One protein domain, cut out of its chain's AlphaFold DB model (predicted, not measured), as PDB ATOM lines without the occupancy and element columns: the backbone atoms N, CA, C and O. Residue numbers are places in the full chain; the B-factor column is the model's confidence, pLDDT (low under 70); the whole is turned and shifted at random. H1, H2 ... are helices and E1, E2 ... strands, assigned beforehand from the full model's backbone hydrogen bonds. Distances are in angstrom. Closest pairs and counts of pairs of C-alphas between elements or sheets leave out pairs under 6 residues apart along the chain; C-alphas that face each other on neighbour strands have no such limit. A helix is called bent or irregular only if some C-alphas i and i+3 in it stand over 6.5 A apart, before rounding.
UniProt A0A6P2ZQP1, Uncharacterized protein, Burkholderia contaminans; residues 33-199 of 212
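Overview. This is residues 33 to 199 of the 212 residues of an uncharacterized protein of Burkholderia contaminans (UniProt A0A6P2ZQP1). A twisted four-stranded sheet, E1, E4, E5 and E6, makes the body, with H1 crossing over one face and H2 packed on H1. At one end of the long axis a thin arm holds H3, H4 and H5, where residues 80 to 86 and 88 to 94 stick out; at the other end H6 packs on the small hairpin E2 and E3, and its residues 192 to 199 stick out. The 167 printed residues have six named helices and six named strands, in the order H1 H2 H3 H4 H5 E1 E2 E3 E4 E5 E6 H6, a mixed class. The large sheet, order E1 E4 E5 E6, is antiparallel; the whole is a rod of 69 by 34 by 24 A, only just loose, close to compact, with a radius of gyration of the C-alphas of 18.9 A.

Arrangement. Start at H1, residues 33 to 41, which touches H2, residues 51 to 65: the closest C-alphas, of Cys 40 and Cys 53, are 5.6 A apart, and the lines stand about perpendicular, only just, at 73 degrees. H3 (75 to 80) and H5 (92 to 96) are close but not clearly touching, with the closest C-alphas, of Arg 76 and Phe 95, 7.9 A apart; H4 (84 to 87) lies between them in the chain. H1 is on the sheet of E1 (102 to 107), E4 (134 to 140), E5 (143 to 150) and E6 (167 to 171), at a height of 10.2 A, and runs across the strands, at 89 degrees to E1 on the local plane; its closest C-alpha pair with E1 is Leu 38 and Ala 103, 6.3 A. H2 only grazes this sheet, with residues 61 to 65. Look for N 104 and O 137, 3.0 A, between E1 and E4. E4, E5 and E6 form a meander, each strand the antiparallel neighbour of the one before, with N 136 and O 148 at 2.9 A and N 170 and O 147 at 2.8 A. In the hairpin E2 (118 to 121) and E3 (127 to 130), N 127 and O 121 are 2.8 A apart; the closest C-alphas of E2 and H6 (183 to 199), Leu 118 and Phe 190, are 7.3 A apart. In H1 and H3 every O i to N i+4 pair is within hydrogen-bond range; H2 has 9 of 11, H6 11 of 13, H5 0 of 1 but 2 of 2 O i to N i+3 pairs, and H4 is too short for an O i to N i+4 pair.

Along the chain. Find C-alpha 33 at (24.961, 40.049, -12.663), where H1 begins; H2 is 21.8 A long. E4 and E5 are 20.1 and 20.7 A long, and H6 runs 25.3 A to C-alpha 199 at (-21.189, 24.400, -28.593). H2 is irregular, only just, with C-alphas 52 and 55 6.9 A apart; H6 is irregular, with C-alphas 184 and 187 7.1 A apart.

Size, cuts and confidence. The C-alphas of Ala 85 and Asn 199, the two farthest apart, are 70.8 A apart. The printed part has no cut; the links E5 to E6 and E6 to H6 are long. Mean pLDDT of the printed part is 86.2, and it is under 70 at residues 76 to 80, 92 to 98 and 154 to 164.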
ATOM      1  N   TRP A  33      25.921  40.016 -11.565       90.38
ATOM      2  CA  TRP A  33      24.961  40.049 -12.663       90.38
ATOM      3  C   TRP A  33      23.671  39.308 -12.306       90.38
ATOM      4  O   TRP A  33      22.581  39.831 -12.533       90.38
ATOM      5  N   GLY A  34      23.761  38.151 -11.642       90.25
ATOM      6  CA  GLY A  34      22.571  37.425 -11.184       90.25
ATOM      7  C   GLY A  34      21.721  38.223 -10.195       90.25
ATOM      8  O   GLY A  34      20.492  38.143 -10.220       90.25
ATOM      9  N   CYS A  35      22.348  39.049  -9.354       89.81
ATOM     10  CA  CYS A  35      21.621  39.931  -8.445       89.81
ATOM     11  C   CYS A  35      21.034  41.153  -9.157       89.81
ATOM     12  O   CYS A  35      19.928  41.565  -8.814       89.81
ATOM     13  N   GLN A  36      21.713  41.697 -10.171       92.75
ATOM     14  CA  GLN A  36      21.136  42.728 -11.039       92.75
ATOM     15  C   GLN A  36      19.891  42.201 -11.757       92.75
ATOM     16  O   GLN A  36      18.839  42.827 -11.683       92.75
ATOM     17  N   VAL A  37      19.979  41.014 -12.363       95.25
ATOM     18  CA  VAL A  37      18.852  40.337 -13.020       95.25
ATOM     19  C   VAL A  37      17.677  40.161 -12.064       95.25
ATOM     20  O   VAL A  37      16.556  40.532 -12.403       95.25
ATOM     21  N   LEU A  38      17.920  39.637 -10.859       94.12
ATOM     22  CA  LEU A  38      16.867  39.435  -9.866       94.12
ATOM     23  C   LEU A  38      16.172  40.749  -9.477       94.12
ATOM     24  O   LEU A  38      14.946  40.779  -9.386       94.12
ATOM     25  N   LEU A  39      16.936  41.823  -9.262       93.25
ATOM     26  CA  LEU A  39      16.381  43.140  -8.940       93.25
ATOM     27  C   LEU A  39      15.563  43.712 -10.101       93.25
ATOM     28  O   LEU A  39      14.473  44.226  -9.876       93.25
ATOM     29  N   CYS A  40      16.057  43.583 -11.330       96.31
ATOM     30  CA  CYS A  40      15.369  44.063 -12.522       96.31
ATOM     31  C   CYS A  40      14.066  43.292 -12.784       96.31
ATOM     32  O   CYS A  40      13.022  43.900 -12.990       96.31
ATOM     33  N   LEU A  41      14.075  41.959 -12.670       96.81
ATOM     34  CA  LEU A  41      12.870  41.122 -12.795       96.81
ATOM     35  C   LEU A  41      11.818  41.399 -11.708       96.81
ATOM     36  O   LEU A  41      10.642  41.079 -11.893       96.81
ATOM     37  N   ALA A  42      12.225  41.959 -10.567       95.62
ATOM     38  CA  ALA A  42      11.319  42.338  -9.492       95.62
ATOM     39  C   ALA A  42      10.567  43.654  -9.776       95.62
ATOM     40  O   ALA A  42       9.626  43.971  -9.047       95.62
ATOM     41  N   ASP A  43      10.932  44.429 -10.803       95.31
ATOM     42  CA  ASP A  43      10.201  45.653 -11.136       95.31
ATOM     43  C   ASP A  43       8.795  45.313 -11.674       95.31
ATOM     44  O   ASP A  43       8.668  44.666 -12.718       95.31
ATOM     45  N   PRO A  44       7.710  45.755 -11.007       94.12
ATOM     46  CA  PRO A  44       6.345  45.459 -11.437       94.12
ATOM     47  C   PRO A  44       5.966  46.077 -12.789       94.12
ATOM     48  O   PRO A  44       4.974  45.658 -13.384       94.12
ATOM     49  N   ARG A  45       6.708  47.083 -13.272       93.81
ATOM     50  CA  ARG A  45       6.467  47.739 -14.567       93.81
ATOM     51  C   ARG A  45       7.074  46.961 -15.734       93.81
ATOM     52  O   ARG A  45       6.611  47.112 -16.863       93.81
ATOM     53  N   GLY A  46       8.060  46.113 -15.454       93.81
ATOM     54  CA  GLY A  46       8.745  45.288 -16.436       93.81
ATOM     55  C   GLY A  46      10.256  45.248 -16.224       93.81
ATOM     56  O   GLY A  46      10.835  46.203 -15.705       93.81
ATOM     57  N   PRO A  47      10.923  44.174 -16.679       94.81
ATOM     58  CA  PRO A  47      12.327  43.935 -16.365       94.81
ATOM     59  C   PRO A  47      13.286  44.953 -16.990       94.81
ATOM     60  O   PRO A  47      14.395  45.110 -16.505       94.81
ATOM     61  N   GLU A  48      12.864  45.666 -18.034       94.44
ATOM     62  CA  GLU A  48      13.680  46.638 -18.778       94.44
ATOM     63  C   GLU A  48      13.103  48.059 -18.720       94.44
ATOM     64  O   GLU A  48      13.531  48.930 -19.474       94.44
ATOM     65  N   THR A  49      12.116  48.320 -17.845       94.12
ATOM     66  CA  THR A  49      11.554  49.678 -17.693       94.12
ATOM     67  C   THR A  49      12.642  50.680 -17.312       94.12
ATOM     68  O   THR A  49      12.673  51.802 -17.823       94.12
ATOM     69  N   GLU A  50      13.584  50.240 -16.480       94.94
ATOM     70  CA  GLU A  50      14.679  51.071 -16.017       94.94
ATOM     71  C   GLU A  50      15.887  50.885 -16.931       94.94
ATOM     72  O   GLU A  50      16.352  49.772 -17.154       94.94
ATOM     73  N   ALA A  51      16.449  51.987 -17.436       94.12
ATOM     74  CA  ALA A  51      17.546  51.932 -18.407       94.12
ATOM     75  C   ALA A  51      18.783  51.166 -17.892       94.12
ATOM     76  O   ALA A  51      19.486  50.526 -18.668       94.12
ATOM     77  N   ALA A  52      19.029  51.191 -16.576       93.38
ATOM     78  CA  ALA A  52      20.099  50.417 -15.940       93.38
ATOM     79  C   ALA A  52      19.860  48.895 -15.989       93.38
ATOM     80  O   ALA A  52      20.808  48.124 -15.853       93.38
ATOM     81  N   CYS A  53      18.611  48.470 -16.188       95.25
ATOM     82  CA  CYS A  53      18.210  47.077 -16.285       95.25
ATOM     83  C   CYS A  53      18.237  46.515 -17.706       95.25
ATOM     84  O   CYS A  53      18.258  45.297 -17.850       95.25
ATOM     85  N   VAL A  54      18.319  47.357 -18.743       93.88
ATOM     86  CA  VAL A  54      18.388  46.886 -20.137       93.88
ATOM     87  C   VAL A  54      19.603  45.968 -20.360       93.88
ATOM     88  O   VAL A  54      19.395  44.808 -20.709       93.88
ATOM     89  N   PRO A  55      20.861  46.363 -20.057       93.69
ATOM     90  CA  PRO A  55      22.008  45.487 -20.316       93.69
ATOM     91  C   PRO A  55      21.994  44.133 -19.574       93.69
ATOM     92  O   PRO A  55      22.254  43.108 -20.212       93.69
ATOM     93  N   PRO A  56      21.718  44.055 -18.249       93.94
ATOM     94  CA  PRO A  56      21.720  42.768 -17.557       93.94
ATOM     95  C   PRO A  56      20.573  41.854 -18.001       93.94
ATOM     96  O   PRO A  56      20.738  40.635 -17.951       93.94
ATOM     97  N   ILE A  57      19.438  42.408 -18.436       94.75
ATOM     98  CA  ILE A  57      18.288  41.628 -18.893       94.75
ATOM     99  C   ILE A  57      18.443  41.173 -20.352       94.75
ATOM    100  O   ILE A  57      18.164  40.014 -20.643       94.75
ATOM    101  N   GLU A  58      18.997  41.992 -21.247       92.62
ATOM    102  CA  GLU A  58      19.359  41.537 -22.597       92.62
ATOM    103  C   GLU A  58      20.361  40.374 -22.544       92.62
ATOM    104  O   GLU A  58      20.183  39.368 -23.235       92.62
ATOM    105  N   LYS A  59      21.359  40.458 -21.648       92.75
ATOM    106  CA  LYS A  59      22.293  39.353 -21.371       92.75
ATOM    107  C   LYS A  59      21.577  38.102 -20.848       92.75
ATOM    108  O   LYS A  59      21.960  36.990 -21.197       92.75
ATOM    109  N   LEU A  60      20.539  38.261 -20.022       93.69
ATOM    110  CA  LEU A  60      19.727  37.135 -19.543       93.69
ATOM    111  C   LEU A  60      18.995  36.448 -20.691       93.69
ATOM    112  O   LEU A  60      19.008  35.222 -20.762       93.69
ATOM    113  N   TRP A  61      18.354  37.216 -21.570       91.94
ATOM    114  CA  TRP A  61      17.647  36.639 -22.707       91.94
ATOM    115  C   TRP A  61      18.596  35.877 -23.619       91.94
ATOM    116  O   TRP A  61      18.284  34.747 -23.981       91.94
ATOM    117  N   ASP A  62      19.757  36.453 -23.931       89.50
ATOM    118  CA  ASP A  62      20.787  35.792 -24.731       89.50
ATOM    119  C   ASP A  62      21.222  34.453 -24.115       89.50
ATOM    120  O   ASP A  62      21.181  33.424 -24.790       89.50
ATOM    121  N   ALA A  63      21.523  34.435 -22.814       90.81
ATOM    122  CA  ALA A  63      21.882  33.217 -22.089       90.81
ATOM    123  C   ALA A  63      20.769  32.150 -22.163       90.81
ATOM    124  O   ALA A  63      21.006  31.002 -22.546       90.81
ATOM    125  N   LEU A  64      19.518  32.524 -21.864       90.69
ATOM    126  CA  LEU A  64      18.389  31.586 -21.890       90.69
ATOM    127  C   LEU A  64      18.090  31.055 -23.299       90.69
ATOM    128  O   LEU A  64      17.713  29.890 -23.440       90.69
ATOM    129  N   TRP A  65      18.283  31.871 -24.338       86.19
ATOM    130  CA  TRP A  65      18.163  31.451 -25.739       86.19
ATOM    131  C   TRP A  65      19.200  30.398 -26.131       86.19
ATOM    132  O   TRP A  65      18.881  29.479 -26.885       86.19
ATOM    133  N   HIS A  66      20.416  30.499 -25.595       87.88
ATOM    134  CA  HIS A  66      21.485  29.529 -25.827       87.88
ATOM    135  C   HIS A  66      21.397  28.289 -24.923       87.88
ATOM    136  O   HIS A  66      22.179  27.352 -25.081       87.88
ATOM    137  N   GLY A  67      20.410  28.237 -24.022       87.88
ATOM    138  CA  GLY A  67      20.225  27.131 -23.085       87.88
ATOM    139  C   GLY A  67      21.169  27.182 -21.884       87.88
ATOM    140  O   GLY A  67      21.309  26.177 -21.182       87.88
ATOM    141  N   ASP A  68      21.794  28.332 -21.630       89.62
ATOM    142  CA  ASP A  68      22.611  28.540 -20.443       89.62
ATOM    143  C   ASP A  68      21.748  28.497 -19.170       89.62
ATOM    144  O   ASP A  68      20.549  28.810 -19.185       89.62
ATOM    145  N   PRO A  69      22.333  28.097 -18.027       89.31
ATOM    146  CA  PRO A  69      21.615  28.073 -16.764       89.31
ATOM    147  C   PRO A  69      21.174  29.478 -16.336       89.31
ATOM    148  O   PRO A  69      21.897  30.462 -16.496       89.31
ATOM    149  N   PHE A  70      19.999  29.557 -15.706       90.06
ATOM    150  CA  PHE A  70      19.504  30.799 -15.114       90.06
ATOM    151  C   PHE A  70      20.490  31.328 -14.050       90.06
ATOM    152  O   PHE A  70      20.948  30.539 -13.212       90.06
ATOM    153  N   PRO A  71      20.819  32.635 -14.046       90.56
ATOM    154  CA  PRO A  71      21.836  33.171 -13.155       90.56
ATOM    155  C   PRO A  71      21.406  33.119 -11.691       90.56
ATOM    156  O   PRO A  71      20.254  33.373 -11.335       90.56
ATOM    157  N   ILE A  72      22.363  32.822 -10.815       84.00
ATOM    158  CA  ILE A  72      22.121  32.695  -9.378       84.00
ATOM    159  C   ILE A  72      22.543  33.992  -8.685       84.00
ATOM    160  O   ILE A  72      23.685  34.421  -8.807       84.00
ATOM    161  N   CYS A  73      21.645  34.584  -7.896       83.25
ATOM    162  CA  CYS A  73      22.005  35.622  -6.929       83.25
ATOM    163  C   CYS A  73      22.199  34.992  -5.547       83.25
ATOM    164  O   CYS A  73      21.248  34.484  -4.950       83.25
ATOM    165  N   ASN A  74      23.423  35.027  -5.019       76.19
ATOM    166  CA  ASN A  74      23.715  34.507  -3.686       76.19
ATOM    167  C   ASN A  74      23.864  35.642  -2.663       76.19
ATOM    168  O   ASN A  74      24.965  36.109  -2.372       76.19
ATOM    169  N   PHE A  75      22.741  36.055  -2.072       71.94
ATOM    170  CA  PHE A  75      22.722  37.080  -1.021       71.94
ATOM    171  C   PHE A  75      23.542  36.699   0.221       71.94
ATOM    172  O   PHE A  75      24.063  37.577   0.903       71.94
ATOM    173  N   ARG A  76      23.690  35.399   0.512       66.12
ATOM    174  CA  ARG A  76      24.458  34.921   1.671       66.12
ATOM    175  C   ARG A  76      25.958  35.075   1.469       66.12
ATOM    176  O   ARG A  76      26.625  35.603   2.348       66.12
ATOM    177  N   VAL A  77      26.466  34.700   0.294       66.69
ATOM    178  CA  VAL A  77      27.890  34.859  -0.051       66.69
ATOM    179  C   VAL A  77      28.299  36.330  -0.009       66.69
ATOM    180  O   VAL A  77      29.375  36.656   0.476       66.69
ATOM    181  N   ARG A  78      27.412  37.244  -0.418       68.31
ATOM    182  CA  ARG A  78      27.624  38.696  -0.285       68.31
ATOM    183  C   ARG A  78      27.776  39.141   1.168       68.31
ATOM    184  O   ARG A  78      28.575  40.026   1.459       68.31
ATOM    185  N   LEU A  79      27.018  38.532   2.076       68.75
ATOM    186  CA  LEU A  79      27.092  38.821   3.503       68.75
ATOM    187  C   LEU A  79      28.398  38.302   4.119       68.75
ATOM    188  O   LEU A  79      28.903  38.913   5.047       68.75
ATOM    189  N   ASP A  80      28.986  37.231   3.585       69.88
ATOM    190  CA  ASP A  80      30.290  36.729   4.039       69.88
ATOM    191  C   ASP A  80      31.471  37.611   3.591       69.88
ATOM    192  O   ASP A  80      32.562  37.516   4.154       69.88
ATOM    193  N   LEU A  81      31.252  38.508   2.623       72.81
ATOM    194  CA  LEU A  81      32.239  39.501   2.189       72.81
ATOM    195  C   LEU A  81      32.276  40.748   3.089       72.81
ATOM    196  O   LEU A  81      33.194  41.561   2.956       72.81
ATOM    197  N   ILE A  82      31.312  40.931   4.001       76.12
ATOM    198  CA  ILE A  82      31.339  42.072   4.924       76.12
ATOM    199  C   ILE A  82      32.318  41.806   6.082       76.12
ATOM    200  O   ILE A  82      32.424  40.673   6.555       76.12
ATOM    201  N   PRO A  83      33.021  42.835   6.595       86.75
ATOM    202  CA  PRO A  83      33.939  42.665   7.714       86.75
ATOM    203  C   PRO A  83      33.254  42.036   8.931       86.75
ATOM    204  O   PRO A  83      32.134  42.401   9.288       86.75
ATOM    205  N   GLU A  84      33.966  41.154   9.630       79.88
ATOM    206  CA  GLU A  84      33.427  40.392  10.765       79.88
ATOM    207  C   GLU A  84      32.781  41.269  11.845       79.88
ATOM    208  O   GLU A  84      31.754  40.913  12.425       79.88
ATOM    209  N   ALA A  85      33.374  42.436  12.105       83.75
ATOM    210  CA  ALA A  85      32.857  43.397  13.074       83.75
ATOM    211  C   ALA A  85      31.458  43.911  12.698       83.75
ATOM    212  O   ALA A  85      30.625  44.117  13.575       83.75
ATOM    213  N   VAL A  86      31.192  44.072  11.399       81.38
ATOM    214  CA  VAL A  86      29.883  44.475  10.874       81.38
ATOM    215  C   VAL A  86      28.924  43.290  10.921       81.38
ATOM    216  O   VAL A  86      27.813  43.432  11.419       81.38
ATOM    217  N   ARG A  87      29.372  42.098  10.501       78.69
ATOM    218  CA  ARG A  87      28.567  40.868  10.539       78.69
ATOM    219  C   ARG A  87      28.022  40.572  11.941       78.69
ATOM    220  O   ARG A  87      26.847  40.262  12.086       78.69
ATOM    221  N   LYS A  88      28.841  40.737  12.983       80.62
ATOM    222  CA  LYS A  88      28.432  40.548  14.389       80.62
ATOM    223  C   LYS A  88      27.471  41.612  14.924       80.62
ATOM    224  O   LYS A  88      26.808  41.361  15.925       80.62
ATOM    225  N   ALA A  89      27.423  42.788  14.301       83.38
ATOM    226  CA  ALA A  89      26.527  43.873  14.692       83.38
ATOM    227  C   ALA A  89      25.144  43.776  14.022       83.38
ATOM    228  O   ALA A  89      24.235  44.516  14.395       83.38
ATOM    229  N   ILE A  90      24.977  42.879  13.044       74.88
ATOM    230  CA  ILE A  90      23.717  42.665  12.336       74.88
ATOM    231  C   ILE A  90      22.850  41.662  13.129       74.88
ATOM    232  O   ILE A  90      23.333  40.589  13.492       74.88
ATOM    233  N   PRO A  91      21.577  41.983  13.419       73.69
ATOM    234  CA  PRO A  91      20.640  41.071  14.081       73.69
ATOM    235  C   PRO A  91      20.450  39.730  13.339       73.69
ATOM    236  O   PRO A  91      20.484  39.682  12.112       73.69
ATOM    237  N   LEU A  92      20.230  38.621  14.063       61.25
ATOM    238  CA  LEU A  92      20.106  37.266  13.481       61.25
ATOM    239  C   LEU A  92      18.932  37.111  12.494       61.25
ATOM    240  O   LEU A  92      19.002  36.315  11.560       61.25
ATOM    241  N   ASP A  93      17.863  37.879  12.669       64.44
ATOM    242  CA  ASP A  93      16.736  37.985  11.741       64.44
ATOM    243  C   ASP A  93      17.138  38.620  10.404       64.44
ATOM    244  O   ASP A  93      16.647  38.192   9.359       64.44
ATOM    245  N   ALA A  94      18.120  39.522  10.398       61.78
ATOM    246  CA  ALA A  94      18.698  40.050   9.167       61.78
ATOM    247  C   ALA A  94      19.581  39.024   8.417       61.78
ATOM    248  O   ALA A  94      19.847  39.206   7.234       61.78
ATOM    249  N   PHE A  95      19.959  37.887   9.018       57.69
ATOM    250  CA  PHE A  95      20.593  36.772   8.283       57.69
ATOM    251  C   PHE A  95      19.587  35.883   7.538       57.69
ATOM    252  O   PHE A  95      19.978  35.029   6.732       57.69
ATOM    253  N   ASN A  96      18.287  36.072   7.780       61.59
ATOM    254  CA  ASN A  96      17.245  35.493   6.938       61.59
ATOM    255  C   ASN A  96      16.992  36.325   5.675       61.59
ATOM    256  O   ASN A  96      16.238  35.870   4.817       61.59
ATOM    257  N   VAL A  97      17.646  37.485   5.521       61.38
ATOM    258  CA  VAL A  97      17.585  38.292   4.298       61.38
ATOM    259  C   VAL A  97      18.021  37.428   3.119       61.38
ATOM    260  O   VAL A  97      19.129  36.892   3.077       61.38
ATOM    261  N   GLY A  98      17.102  37.236   2.177       63.28
ATOM    262  CA  GLY A  98      17.324  36.409   0.995       63.28
ATOM    263  C   GLY A  98      16.793  34.975   1.101       63.28
ATOM    264  O   GLY A  98      16.725  34.282   0.088       63.28
ATOM    265  N   LYS A  99      16.389  34.487   2.283       71.25
ATOM    266  CA  LYS A  99      15.850  33.125   2.413       71.25
ATOM    267  C   LYS A  99      14.444  33.065   1.813       71.25
ATOM    268  O   LYS A  99      13.491  33.577   2.383       71.25
ATOM    269  N   GLY A 100      14.318  32.390   0.671       76.62
ATOM    270  CA  GLY A 100      13.067  32.348  -0.091       76.62
ATOM    271  C   GLY A 100      12.887  33.538  -1.036       76.62
ATOM    272  O   GLY A 100      11.886  33.575  -1.750       76.62
ATOM    273  N   THR A 101      13.856  34.459  -1.077       86.06
ATOM    274  CA  THR A 101      13.944  35.489  -2.111       86.06
ATOM    275  C   THR A 101      14.840  34.995  -3.231       86.06
ATOM    276  O   THR A 101      15.978  34.592  -3.002       86.06
ATOM    277  N   GLY A 102      14.329  35.012  -4.450       88.94
ATOM    278  CA  GLY A 102      15.052  34.511  -5.608       88.94
ATOM    279  C   GLY A 102      14.152  34.425  -6.823       88.94
ATOM    280  O   GLY A 102      12.954  34.686  -6.738       88.94
ATOM    281  N   ALA A 103      14.741  34.044  -7.947       92.75
ATOM    282  CA  ALA A 103      14.029  33.855  -9.198       92.75
ATOM    283  C   ALA A 103      14.259  32.441  -9.727       92.75
ATOM    284  O   ALA A 103      15.338  31.873  -9.553       92.75
ATOM    285  N   GLN A 104      13.238  31.875 -10.364       92.12
ATOM    286  CA  GLN A 104      13.326  30.582 -11.024       92.12
ATOM    287  C   GLN A 104      12.751  30.672 -12.431       92.12
ATOM    288  O   GLN A 104      11.619  31.107 -12.618       92.12
ATOM    289  N   HIS A 105      13.530  30.216 -13.406       93.81
ATOM    290  CA  HIS A 105      13.095  30.075 -14.786       93.81
ATOM    291  C   HIS A 105      12.428  28.715 -15.025       93.81
ATOM    292  O   HIS A 105      12.891  27.689 -14.527       93.81
ATOM    293  N   THR A 106      11.362  28.711 -15.821       94.50
ATOM    294  CA  THR A 106      10.720  27.518 -16.382       94.50
ATOM    295  C   THR A 106      10.432  27.775 -17.859       94.50
ATOM    296  O   THR A 106       9.849  28.802 -18.206       94.50
ATOM    297  N   PHE A 107      10.824  26.850 -18.739       92.31
ATOM    298  CA  PHE A 107      10.454  26.934 -20.152       92.31
ATOM    299  C   PHE A 107       8.941  26.784 -20.311       92.31
ATOM    300  O   PHE A 107       8.315  25.941 -19.665       92.31
ATOM    301  N   ALA A 108       8.362  27.611 -21.172       93.88
ATOM    302  CA  ALA A 108       6.932  27.631 -21.394       93.88
ATOM    303  C   ALA A 108       6.548  26.610 -22.466       93.88
ATOM    304  O   ALA A 108       7.329  26.225 -23.334       93.88
ATOM    305  N   GLY A 109       5.311  26.145 -22.383       92.38
ATOM    306  CA  GLY A 109       4.753  25.176 -23.311       92.38
ATOM    307  C   GLY A 109       3.286  24.940 -22.990       92.38
ATOM    308  O   GLY A 109       2.784  25.485 -22.009       92.38
ATOM    309  N   PRO A 110       2.569  24.113 -23.765       90.69
ATOM    310  CA  PRO A 110       1.146  23.895 -23.531       90.69
ATOM    311  C   PRO A 110       0.844  23.418 -22.103       90.69
ATOM    312  O   PRO A 110      -0.180  23.799 -21.562       90.69
ATOM    313  N   GLY A 111       1.738  22.656 -21.461       93.56
ATOM    314  CA  GLY A 111       1.571  22.199 -20.074       93.56
ATOM    315  C   GLY A 111       1.954  23.206 -18.979       93.56
ATOM    316  O   GLY A 111       1.786  22.890 -17.808       93.56
ATOM    317  N   TYR A 112       2.495  24.377 -19.325       96.00
ATOM    318  CA  TYR A 112       2.830  25.450 -18.382       96.00
ATOM    319  C   TYR A 112       2.852  26.791 -19.131       96.00
ATOM    320  O   TYR A 112       3.867  27.178 -19.713       96.00
ATOM    321  N   CYS A 113       1.710  27.483 -19.169       96.31
ATOM    322  CA  CYS A 113       1.543  28.703 -19.962       96.31
ATOM    323  C   CYS A 113       0.582  29.700 -19.301       96.31
ATOM    324  O   CYS A 113      -0.245  29.348 -18.457       96.31
ATOM    325  N   ARG A 114       0.652  30.961 -19.725       95.81
ATOM    326  CA  ARG A 114      -0.405  31.945 -19.491       95.81
ATOM    327  C   ARG A 114      -1.561  31.664 -20.447       95.81
ATOM    328  O   ARG A 114      -1.341  31.470 -21.637       95.81
ATOM    329  N   LYS A 115      -2.800  31.642 -19.948       94.56
ATOM    330  CA  LYS A 115      -3.959  31.209 -20.749       94.56
ATOM    331  C   LYS A 115      -4.190  32.055 -22.006       94.56
ATOM    332  O   LYS A 115      -4.597  31.516 -23.026       94.56
ATOM    333  N   ASP A 116      -3.950  33.361 -21.940       93.62
ATOM    334  CA  ASP A 116      -4.107  34.272 -23.081       93.62
ATOM    335  C   ASP A 116      -2.960  34.185 -24.101       93.62
ATOM    336  O   ASP A 116      -3.089  34.722 -25.195       93.62
ATOM    337  N   LEU A 117      -1.883  33.466 -23.771       94.44
ATOM    338  CA  LEU A 117      -0.792  33.120 -24.683       94.44
ATOM    339  C   LEU A 117      -0.957  31.717 -25.285       94.44
ATOM    340  O   LEU A 117      -0.065  31.248 -25.986       94.44
ATOM    341  N   LEU A 118      -2.064  31.022 -25.006       94.00
ATOM    342  CA  LEU A 118      -2.371  29.736 -25.624       94.00
ATOM    343  C   LEU A 118      -3.160  29.931 -26.920       94.00
ATOM    344  O   LEU A 118      -4.148  30.665 -26.960       94.00
ATOM    345  N   SER A 119      -2.780  29.201 -27.965       92.38
ATOM    346  CA  SER A 119      -3.565  29.117 -29.195       92.38
ATOM    347  C   SER A 119      -3.470  27.743 -29.842       92.38
ATOM    348  O   SER A 119      -2.527  26.986 -29.622       92.38
ATOM    349  N   TRP A 120      -4.464  27.426 -30.669       91.19
ATOM    350  CA  TRP A 120      -4.382  26.303 -31.594       91.19
ATOM    351  C   TRP A 120      -3.664  26.752 -32.866       91.19
ATOM    352  O   TRP A 120      -4.054  27.753 -33.462       91.19
ATOM    353  N   GLU A 121      -2.642  26.010 -33.283       87.56
ATOM    354  CA  GLU A 121      -1.873  26.268 -34.502       87.56
ATOM    355  C   GLU A 121      -1.719  25.025 -35.371       87.56
ATOM    356  O   GLU A 121      -1.617  23.908 -34.869       87.56
ATOM    357  N   GLY A 122      -1.621  25.230 -36.684       82.88
ATOM    358  CA  GLY A 122      -1.546  24.164 -37.679       82.88
ATOM    359  C   GLY A 122      -2.899  23.910 -38.342       82.88
ATOM    360  O   GLY A 122      -3.943  23.987 -37.703       82.88
ATOM    361  N   ASN A 123      -2.861  23.620 -39.644       83.88
ATOM    362  CA  ASN A 123      -4.069  23.474 -40.458       83.88
ATOM    363  C   ASN A 123      -4.695  22.082 -40.292       83.88
ATOM    364  O   ASN A 123      -5.853  21.968 -39.906       83.88
ATOM    365  N   ASP A 124      -3.915  21.028 -40.546       86.88
ATOM    366  CA  ASP A 124      -4.433  19.651 -40.579       86.88
ATOM    367  C   ASP A 124      -4.415  18.974 -39.204       86.88
ATOM    368  O   ASP A 124      -5.287  18.176 -38.868       86.88
ATOM    369  N   PHE A 125      -3.416  19.315 -38.388       80.12
ATOM    370  CA  PHE A 125      -3.226  18.778 -37.043       80.12
ATOM    371  C   PHE A 125      -3.047  19.942 -36.072       80.12
ATOM    372  O   PHE A 125      -1.903  20.254 -35.716       80.12
ATOM    373  N   PRO A 126      -4.145  20.620 -35.686       86.62
ATOM    374  CA  PRO A 126      -4.065  21.745 -34.775       86.62
ATOM    375  C   PRO A 126      -3.437  21.283 -33.458       86.62
ATOM    376  O   PRO A 126      -3.933  20.372 -32.792       86.62
ATOM    377  N   ARG A 127      -2.321  21.903 -33.083       89.88
ATOM    378  CA  ARG A 127      -1.635  21.689 -31.810       89.88
ATOM    379  C   ARG A 127      -1.829  22.903 -30.927       89.88
ATOM    380  O   ARG A 127      -1.788  24.035 -31.401       89.88
ATOM    381  N   LEU A 128      -2.020  22.655 -29.639       92.06
ATOM    382  CA  LEU A 128      -2.013  23.714 -28.646       92.06
ATOM    383  C   LEU A 128      -0.563  24.161 -28.426       92.06
ATOM    384  O   LEU A 128       0.288  23.337 -28.085       92.06
ATOM    385  N   VAL A 129      -0.289  25.444 -28.626       91.56
ATOM    386  CA  VAL A 129       1.030  26.054 -28.428       91.56
ATOM    387  C   VAL A 129       0.953  27.172 -27.394       91.56
ATOM    388  O   VAL A 129      -0.118  27.730 -27.157       91.56
ATOM    389  N   CYS A 130       2.092  27.479 -26.773       93.88
ATOM    390  CA  CYS A 130       2.267  28.647 -25.917       93.88
ATOM    391  C   CYS A 130       3.115  29.676 -26.665       93.88
ATOM    392  O   CYS A 130       4.190  29.338 -27.158       93.88
ATOM    393  N   HIS A 131       2.653  30.921 -26.717       91.56
ATOM    394  CA  HIS A 131       3.323  32.034 -27.398       91.56
ATOM    395  C   HIS A 131       4.429  32.693 -26.579       91.56
ATOM    396  O   HIS A 131       4.891  33.762 -26.945       91.56
ATOM    397  N   ALA A 132       4.861  32.089 -25.475       93.19
ATOM    398  CA  ALA A 132       6.036  32.517 -24.723       93.19
ATOM    399  C   ALA A 132       7.137  31.461 -24.832       93.19
ATOM    400  O   ALA A 132       6.850  30.266 -24.884       93.19
ATOM    401  N   SER A 133       8.395  31.897 -24.794       91.69
ATOM    402  CA  SER A 133       9.552  30.998 -24.693       91.69
ATOM    403  C   SER A 133       9.703  30.445 -23.277       91.69
ATOM    404  O   SER A 133      10.046  29.279 -23.076       91.69
ATOM    405  N   GLY A 134       9.407  31.267 -22.276       93.06
ATOM    406  CA  GLY A 134       9.537  30.877 -20.884       93.06
ATOM    407  C   GLY A 134       8.906  31.860 -19.923       93.06
ATOM    408  O   GLY A 134       8.314  32.874 -20.300       93.06
ATOM    409  N   VAL A 135       9.041  31.526 -18.650       96.44
ATOM    410  CA  VAL A 135       8.540  32.317 -17.538       96.44
ATOM    411  C   VAL A 135       9.533  32.297 -16.395       96.44
ATOM    412  O   VAL A 135      10.183  31.282 -16.135       96.44
ATOM    413  N   ILE A 136       9.678  33.439 -15.736       97.25
ATOM    414  CA  ILE A 136      10.530  33.592 -14.568       97.25
ATOM    415  C   ILE A 136       9.672  34.042 -13.395       97.25
ATOM    416  O   ILE A 136       9.047  35.103 -13.441       97.25
ATOM    417  N   ASP A 137       9.669  33.230 -12.343       96.25
ATOM    418  CA  ASP A 137       8.953  33.503 -11.105       96.25
ATOM    419  C   ASP A 137       9.917  34.088 -10.078       96.25
ATOM    420  O   ASP A 137      10.820  33.396  -9.606       96.25
ATOM    421  N   VAL A 138       9.710  35.353  -9.715       95.56
ATOM    422  CA  VAL A 138      10.424  36.020  -8.626       95.56
ATOM    423  C   VAL A 138       9.611  35.886  -7.350       95.56
ATOM    424  O   VAL A 138       8.441  36.275  -7.285       95.56
ATOM    425  N   LYS A 139      10.254  35.372  -6.307       93.06
ATOM    426  CA  LYS A 139       9.706  35.310  -4.956       93.06
ATOM    427  C   LYS A 139      10.471  36.246  -4.037       93.06
ATOM    428  O   LYS A 139      11.680  36.403  -4.190       93.06
ATOM    429  N   ILE A 140       9.765  36.829  -3.075       89.44
ATOM    430  CA  ILE A 140      10.327  37.578  -1.947       89.44
ATOM    431  C   ILE A 140       9.772  36.938  -0.677       89.44
ATOM    432  O   ILE A 140       8.561  36.750  -0.561       89.44
ATOM    433  N   ASP A 141      10.653  36.522   0.233       87.88
ATOM    434  CA  ASP A 141      10.294  35.812   1.473       87.88
ATOM    435  C   ASP A 141       9.397  34.578   1.232       87.88
ATOM    436  O   ASP A 141       8.482  34.252   1.990       87.88
ATOM    437  N   GLY A 142       9.642  33.878   0.118       88.44
ATOM    438  CA  GLY A 142       8.895  32.695  -0.307       88.44
ATOM    439  C   GLY A 142       7.526  32.982  -0.930       88.44
ATOM    440  O   GLY A 142       6.892  32.049  -1.429       88.44
ATOM    441  N   GLN A 143       7.078  34.238  -0.949       91.56
ATOM    442  CA  GLN A 143       5.827  34.660  -1.573       91.56
ATOM    443  C   GLN A 143       6.059  35.083  -3.021       91.56
ATOM    444  O   GLN A 143       7.085  35.676  -3.343       91.56
ATOM    445  N   MET A 144       5.099  34.782  -3.895       94.69
ATOM    446  CA  MET A 144       5.140  35.224  -5.288       94.69
ATOM    447  C   MET A 144       5.132  36.753  -5.352       94.69
ATOM    448  O   MET A 144       4.259  37.375  -4.751       94.69
ATOM    449  N   TYR A 145       6.086  37.347  -6.069       95.94
ATOM    450  CA  TYR A 145       6.224  38.801  -6.160       95.94
ATOM    451  C   TYR A 145       6.027  39.313  -7.584       95.94
ATOM    452  O   TYR A 145       5.134  40.126  -7.813       95.94
ATOM    453  N   THR A 146       6.784  38.796  -8.549       97.69
ATOM    454  CA  THR A 146       6.559  39.050  -9.978       97.69
ATOM    455  C   THR A 146       6.650  37.755 -10.775       97.69
ATOM    456  O   THR A 146       7.392  36.840 -10.421       97.69
ATOM    457  N   ARG A 147       5.876  37.668 -11.856       97.88
ATOM    458  CA  ARG A 147       6.002  36.642 -12.896       97.88
ATOM    459  C   ARG A 147       6.297  37.335 -14.209       97.88
ATOM    460  O   ARG A 147       5.498  38.160 -14.643       97.88
ATOM    461  N   VAL A 148       7.401  36.984 -14.850       97.56
ATOM    462  CA  VAL A 148       7.795  37.573 -16.129       97.56
ATOM    463  C   VAL A 148       7.727  36.501 -17.205       97.56
ATOM    464  O   VAL A 148       8.562  35.601 -17.242       97.56
ATOM    465  N   TRP A 149       6.730  36.594 -18.081       96.56
ATOM    466  CA  TRP A 149       6.682  35.823 -19.323       96.56
ATOM    467  C   TRP A 149       7.587  36.496 -20.346       96.56
ATOM    468  O   TRP A 149       7.476  37.705 -20.551       96.56
ATOM    469  N   TRP A 150       8.471  35.734 -20.982       93.69
ATOM    470  CA  TRP A 150       9.451  36.258 -21.931       93.69
ATOM    471  C   TRP A 150       9.393  35.512 -23.263       93.69
ATOM    472  O   TRP A 150       8.934  34.370 -23.348       93.69
ATOM    473  N   GLY A 151       9.830  36.196 -24.317       89.50
ATOM    474  CA  GLY A 151       9.736  35.694 -25.685       89.50
ATOM    475  C   GLY A 151       8.294  35.656 -26.183       89.50
ATOM    476  O   GLY A 151       7.932  34.755 -26.932       89.50
ATOM    477  N   VAL A 152       7.464  36.599 -25.725       90.88
ATOM    478  CA  VAL A 152       6.040  36.640 -26.067       90.88
ATOM    479  C   VAL A 152       5.856  37.019 -27.534       90.88
ATOM    480  O   VAL A 152       6.374  38.038 -27.975       90.88
ATOM    481  N   ASP A 153       5.110  36.213 -28.284       80.12
ATOM    482  CA  ASP A 153       4.874  36.368 -29.724       80.12
ATOM    483  C   ASP A 153       6.168  36.387 -30.569       80.12
ATOM    484  O   ASP A 153       6.140  36.768 -31.744       80.12
ATOM    485  N   ASN A 154       7.312  35.960 -30.010       63.53
ATOM    486  CA  ASN A 154       8.595  35.861 -30.716       63.53
ATOM    487  C   ASN A 154       8.616  34.603 -31.594       63.53
ATOM    488  O   ASN A 154       9.443  33.719 -31.384       63.53
ATOM    489  N   GLY A 155       7.659  34.540 -32.529       51.69
ATOM    490  CA  GLY A 155       7.259  33.388 -33.332       51.69
ATOM    491  C   GLY A 155       8.349  32.341 -33.522       51.69
ATOM    492  O   GLY A 155       9.449  32.672 -33.954       51.69
ATOM    493  N   TYR A 156       8.017  31.082 -33.209       49.97
ATOM    494  CA  TYR A 156       8.861  29.903 -33.409       49.97
ATOM    495  C   TYR A 156       9.613  29.980 -34.745       49.97
ATOM    496  O   TYR A 156       9.088  29.655 -35.809       49.97
ATOM    497  N   GLY A 157      10.859  30.435 -34.688       43.12
ATOM    498  CA  GLY A 157      11.671  30.678 -35.862       43.12
ATOM    499  C   GLY A 157      13.128  30.860 -35.449       43.12
ATOM    500  O   GLY A 157      13.413  31.722 -34.620       43.12
ATOM    501  N   PRO A 158      14.078  30.110 -36.036       41.31
ATOM    502  CA  PRO A 158      15.506  30.163 -35.693       41.31
ATOM    503  C   PRO A 158      16.205  31.482 -36.093       41.31
ATOM    504  O   PRO A 158      17.428  31.549 -36.122       41.31
ATOM    505  N   LEU A 159      15.439  32.525 -36.430       43.66
ATOM    506  CA  LEU A 159      15.907  33.847 -36.855       43.66
ATOM    507  C   LEU A 159      15.283  34.987 -36.021       43.66
ATOM    508  O   LEU A 159      15.372  36.152 -36.416       43.66
ATOM    509  N   GLY A 160      14.642  34.665 -34.888       50.03
ATOM    510  CA  GLY A 160      14.127  35.640 -33.925       50.03
ATOM    511  C   GLY A 160      15.251  36.548 -33.428       50.03
ATOM    512  O   GLY A 160      16.182  36.112 -32.762       50.03
ATOM    513  N   ARG A 161      15.193  37.813 -33.840       49.19
ATOM    514  CA  ARG A 161      16.238  38.821 -33.676       49.19
ATOM    515  C   ARG A 161      16.566  39.054 -32.194       49.19
ATOM    516  O   ARG A 161      15.727  39.564 -31.457       49.19
ATOM    517  N   TYR A 162      17.806  38.750 -31.805       52.66
ATOM    518  CA  TYR A 162      18.443  39.204 -30.566       52.66
ATOM    519  C   TYR A 162      18.221  40.718 -30.401       52.66
ATOM    520  O   TYR A 162      18.720  41.501 -31.211       52.66
ATOM    521  N   GLY A 163      17.418  41.131 -29.416       51.81
ATOM    522  CA  GLY A 163      17.282  42.549 -29.051       51.81
ATOM    523  C   GLY A 163      15.866  43.108 -28.898       51.81
ATOM    524  O   GLY A 163      15.730  44.310 -28.715       51.81
ATOM    525  N   ASN A 164      14.798  42.305 -28.980       59.81
ATOM    526  CA  ASN A 164      13.493  42.732 -28.451       59.81
ATOM    527  C   ASN A 164      12.691  41.528 -27.948       59.81
ATOM    528  O   ASN A 164      11.782  41.025 -28.608       59.81
ATOM    529  N   THR A 165      13.079  41.019 -26.783       71.44
ATOM    530  CA  THR A 165      12.274  40.025 -26.082       71.44
ATOM    531  C   THR A 165      11.045  40.729 -25.530       71.44
ATOM    532  O   THR A 165      11.116  41.403 -24.507       71.44
ATOM    533  N   ARG A 166       9.894  40.569 -26.188       88.38
ATOM    534  CA  ARG A 166       8.641  41.064 -25.621       88.38
ATOM    535  C   ARG A 166       8.374  40.322 -24.315       88.38
ATOM    536  O   ARG A 166       8.403  39.087 -24.270       88.38
ATOM    537  N   THR A 167       8.110  41.085 -23.262       93.19
ATOM    538  CA  THR A 167       7.800  40.546 -21.941       93.19
ATOM    539  C   THR A 167       6.397  40.933 -21.500       93.19
ATOM    540  O   THR A 167       5.861  41.975 -21.879       93.19
ATOM    541  N   ILE A 168       5.794  40.073 -20.685       95.31
ATOM    542  CA  ILE A 168       4.591  40.384 -19.919       95.31
ATOM    543  C   ILE A 168       4.935  40.174 -18.452       95.31
ATOM    544  O   ILE A 168       5.283  39.065 -18.050       95.31
ATOM    545  N   SER A 169       4.824  41.244 -17.669       96.00
ATOM    546  CA  SER A 169       5.090  41.214 -16.232       96.00
ATOM    547  C   SER A 169       3.787  41.235 -15.451       96.00
ATOM    548  O   SER A 169       2.925  42.086 -15.658       96.00
ATOM    549  N   GLU A 170       3.647  40.275 -14.551       97.31
ATOM    550  CA  GLU A 170       2.540  40.173 -13.614       97.31
ATOM    551  C   GLU A 170       3.077  40.462 -12.219       97.31
ATOM    552  O   GLU A 170       4.071  39.874 -11.798       97.31
ATOM    553  N   TYR A 171       2.411  41.349 -11.491       97.38
ATOM    554  CA  TYR A 171       2.812  41.742 -10.149       97.38
ATOM    555  C   TYR A 171       1.879  41.134  -9.106       97.38
ATOM    556  O   TYR A 171       0.670  41.191  -9.273       97.38
ATOM    557  N   TYR A 172       2.416  40.601  -8.015       96.75
ATOM    558  CA  TYR A 172       1.675  39.935  -6.934       96.75
ATOM    559  C   TYR A 172       1.955  40.542  -5.552       96.75
ATOM    560  O   TYR A 172       1.446  40.052  -4.546       96.75
ATOM    561  N   GLY A 173       2.759  41.607  -5.488       92.81
ATOM    562  CA  GLY A 173       3.049  42.305  -4.242       92.81
ATOM    563  C   GLY A 173       1.900  43.191  -3.748       92.81
ATOM    564  O   GLY A 173       0.776  43.173  -4.259       92.81
ATOM    565  N   ASN A 174       2.192  43.975  -2.711       91.81
ATOM    566  CA  ASN A 174       1.200  44.800  -2.030       91.81
ATOM    567  C   ASN A 174       0.510  45.788  -2.988       91.81
ATOM    568  O   ASN A 174       1.164  46.474  -3.769       91.81
ATOM    569  N   GLY A 175      -0.818  45.880  -2.901       90.44
ATOM    570  CA  GLY A 175      -1.624  46.743  -3.768       90.44
ATOM    571  C   GLY A 175      -1.900  46.185  -5.170       90.44
ATOM    572  O   GLY A 175      -2.588  46.847  -5.944       90.44
ATOM    573  N   SER A 176      -1.421  44.982  -5.505       93.12
ATOM    574  CA  SER A 176      -1.763  44.341  -6.777       93.12
ATOM    575  C   SER A 176      -3.214  43.848  -6.819       93.12
ATOM    576  O   SER A 176      -3.737  43.297  -5.851       93.12
ATOM    577  N   THR A 177      -3.851  43.983  -7.985       93.19
ATOM    578  CA  THR A 177      -5.150  43.366  -8.305       93.19
ATOM    579  C   THR A 177      -5.013  42.047  -9.070       93.19
ATOM    580  O   THR A 177      -6.024  41.439  -9.437       93.19
ATOM    581  N   GLN A 178      -3.783  41.614  -9.366       94.44
ATOM    582  CA  GLN A 178      -3.514  40.386 -10.104       94.44
ATOM    583  C   GLN A 178      -3.995  39.175  -9.302       94.44
ATOM    584  O   GLN A 178      -3.624  38.979  -8.145       94.44
ATOM    585  N   LYS A 179      -4.813  38.331  -9.933       93.06
ATOM    586  CA  LYS A 179      -5.290  37.093  -9.312       93.06
ATOM    587  C   LYS A 179      -4.247  35.988  -9.502       93.06
ATOM    588  O   LYS A 179      -3.891  35.715 -10.650       93.06
ATOM    589  N   PRO A 180      -3.782  35.327  -8.426       92.69
ATOM    590  CA  PRO A 180      -2.933  34.150  -8.544       92.69
ATOM    591  C   PRO A 180      -3.611  33.054  -9.360       92.69
ATOM    592  O   PRO A 180      -4.796  32.770  -9.177       92.69
ATOM    593  N   TYR A 181      -2.841  32.430 -10.241       94.94
ATOM    594  CA  TYR A 181      -3.267  31.272 -11.013       94.94
ATOM    595  C   TYR A 181      -2.095  30.304 -11.193       94.94
ATOM    596  O   TYR A 181      -0.923  30.669 -11.043       94.94
ATOM    597  N   ASP A 182      -2.434  29.059 -11.510       95.62
ATOM    598  CA  ASP A 182      -1.482  27.987 -11.773       95.62
ATOM    599  C   ASP A 182      -1.316  27.811 -13.292       95.62
ATOM    600  O   ASP A 182      -2.254  27.344 -13.948       95.62
ATOM    601  N   PRO A 183      -0.156  28.170 -13.878       96.94
ATOM    602  CA  PRO A 183       0.074  28.032 -15.315       96.94
ATOM    603  C   PRO A 183      -0.040  26.596 -15.825       96.94
ATOM    604  O   PRO A 183      -0.298  26.399 -17.012       96.94
ATOM    605  N   SER A 184       0.110  25.594 -14.951       96.94
ATOM    606  CA  SER A 184      -0.035  24.190 -15.343       96.94
ATOM    607  C   SER A 184      -1.479  23.792 -15.662       96.94
ATOM    608  O   SER A 184      -1.716  22.827 -16.382       96.94
ATOM    609  N   LYS A 185      -2.462  24.572 -15.191       96.94
ATOM    610  CA  LYS A 185      -3.897  24.333 -15.431       96.94
ATOM    611  C   LYS A 185      -4.453  25.096 -16.629       96.94
ATOM    612  O   LYS A 185      -5.579  24.833 -17.057       96.94
ATOM    613  N   ALA A 186      -3.677  26.028 -17.185       95.44
ATOM    614  CA  ALA A 186      -4.137  26.931 -18.235       95.44
ATOM    615  C   ALA A 186      -4.602  26.188 -19.498       95.44
ATOM    616  O   ALA A 186      -5.581  26.600 -20.118       95.44
ATOM    617  N   ALA A 187      -3.950  25.073 -19.848       95.38
ATOM    618  CA  ALA A 187      -4.296  24.259 -21.013       95.38
ATOM    619  C   ALA A 187      -5.722  23.711 -20.936       95.38
ATOM    620  O   ALA A 187      -6.523  23.893 -21.852       95.38
ATOM    621  N   GLU A 188      -6.053  23.071 -19.813       95.12
ATOM    622  CA  GLU A 188      -7.366  22.470 -19.619       95.12
ATOM    623  C   GLU A 188      -8.461  23.538 -19.561       95.12
ATOM    624  O   GLU A 188      -9.555  23.354 -20.091       95.12
ATOM    625  N   GLU A 189      -8.184  24.678 -18.921       94.19
ATOM    626  CA  GLU A 189      -9.116  25.806 -18.879       94.19
ATOM    627  C   GLU A 189      -9.379  26.375 -20.271       94.19
ATOM    628  O   GLU A 189     -10.537  26.583 -20.641       94.19
ATOM    629  N   PHE A 190      -8.320  26.575 -21.058       94.81
ATOM    630  CA  PHE A 190      -8.411  27.049 -22.432       94.81
ATOM    631  C   PHE A 190      -9.254  26.108 -23.299       94.81
ATOM    632  O   PHE A 190     -10.149  26.560 -24.017       94.81
ATOM    633  N   GLN A 191      -9.016  24.797 -23.196       93.06
ATOM    634  CA  GLN A 191      -9.769  23.773 -23.924       93.06
ATOM    635  C   GLN A 191     -11.252  23.775 -23.535       93.06
ATOM    636  O   GLN A 191     -12.111  23.879 -24.413       93.06
ATOM    637  N   ARG A 192     -11.564  23.781 -22.230       93.06
ATOM    638  CA  ARG A 192     -12.949  23.840 -21.730       93.06
ATOM    639  C   ARG A 192     -13.699  25.077 -22.229       93.06
ATOM    640  O   ARG A 192     -14.885  25.006 -22.541       93.06
ATOM    641  N   GLU A 193     -13.043  26.234 -22.272       92.12
ATOM    642  CA  GLU A 193     -13.648  27.463 -22.798       92.12
ATOM    643  C   GLU A 193     -13.838  27.411 -24.315       92.12
ATOM    644  O   GLU A 193     -14.862  27.874 -24.821       92.12
ATOM    645  N   TRP A 194     -12.883  26.833 -25.046       88.81
ATOM    646  CA  TRP A 194     -12.979  26.660 -26.491       88.81
ATOM    647  C   TRP A 194     -14.161  25.760 -26.876       88.81
ATOM    648  O   TRP A 194     -14.979  26.166 -27.698       88.81
ATOM    649  N   GLU A 195     -14.325  24.609 -26.219       89.81
ATOM    650  CA  GLU A 195     -15.455  23.690 -26.432       89.81
ATOM    651  C   GLU A 195     -16.805  24.356 -26.148       89.81
ATOM    652  O   GLU A 195     -17.741  24.252 -26.941       89.81
ATOM    653  N   LYS A 196     -16.904  25.109 -25.044       91.25
ATOM    654  CA  LYS A 196     -18.118  25.870 -24.715       91.25
ATOM    655  C   LYS A 196     -18.474  26.869 -25.811       91.25
ATOM    656  O   LYS A 196     -19.642  26.948 -26.182       91.25
ATOM    657  N   ARG A 197     -17.492  27.605 -26.344       88.31
ATOM    658  CA  ARG A 197     -17.718  28.548 -27.452       88.31
ATOM    659  C   ARG A 197     -18.169  27.831 -28.720       88.31
ATOM    660  O   ARG A 197     -19.084  28.319 -29.374       88.31
ATOM    661  N   GLN A 198     -17.587  26.675 -29.045       85.50
ATOM    662  CA  GLN A 198     -18.026  25.880 -30.197       85.50
ATOM    663  C   GLN A 198     -19.470  25.404 -30.033       85.50
ATOM    664  O   GLN A 198     -20.281  25.609 -30.929       85.50
ATOM    665  N   ASN A 199     -19.827  24.863 -28.867       83.62
ATOM    666  CA  ASN A 199     -21.189  24.400 -28.593       83.62
ATOM    667  C   ASN A 199     -22.204  25.549 -28.609       83.62
ATOM    668  O   ASN A 199     -23.305  25.400 -29.134       83.62
TER     669      ASN A 199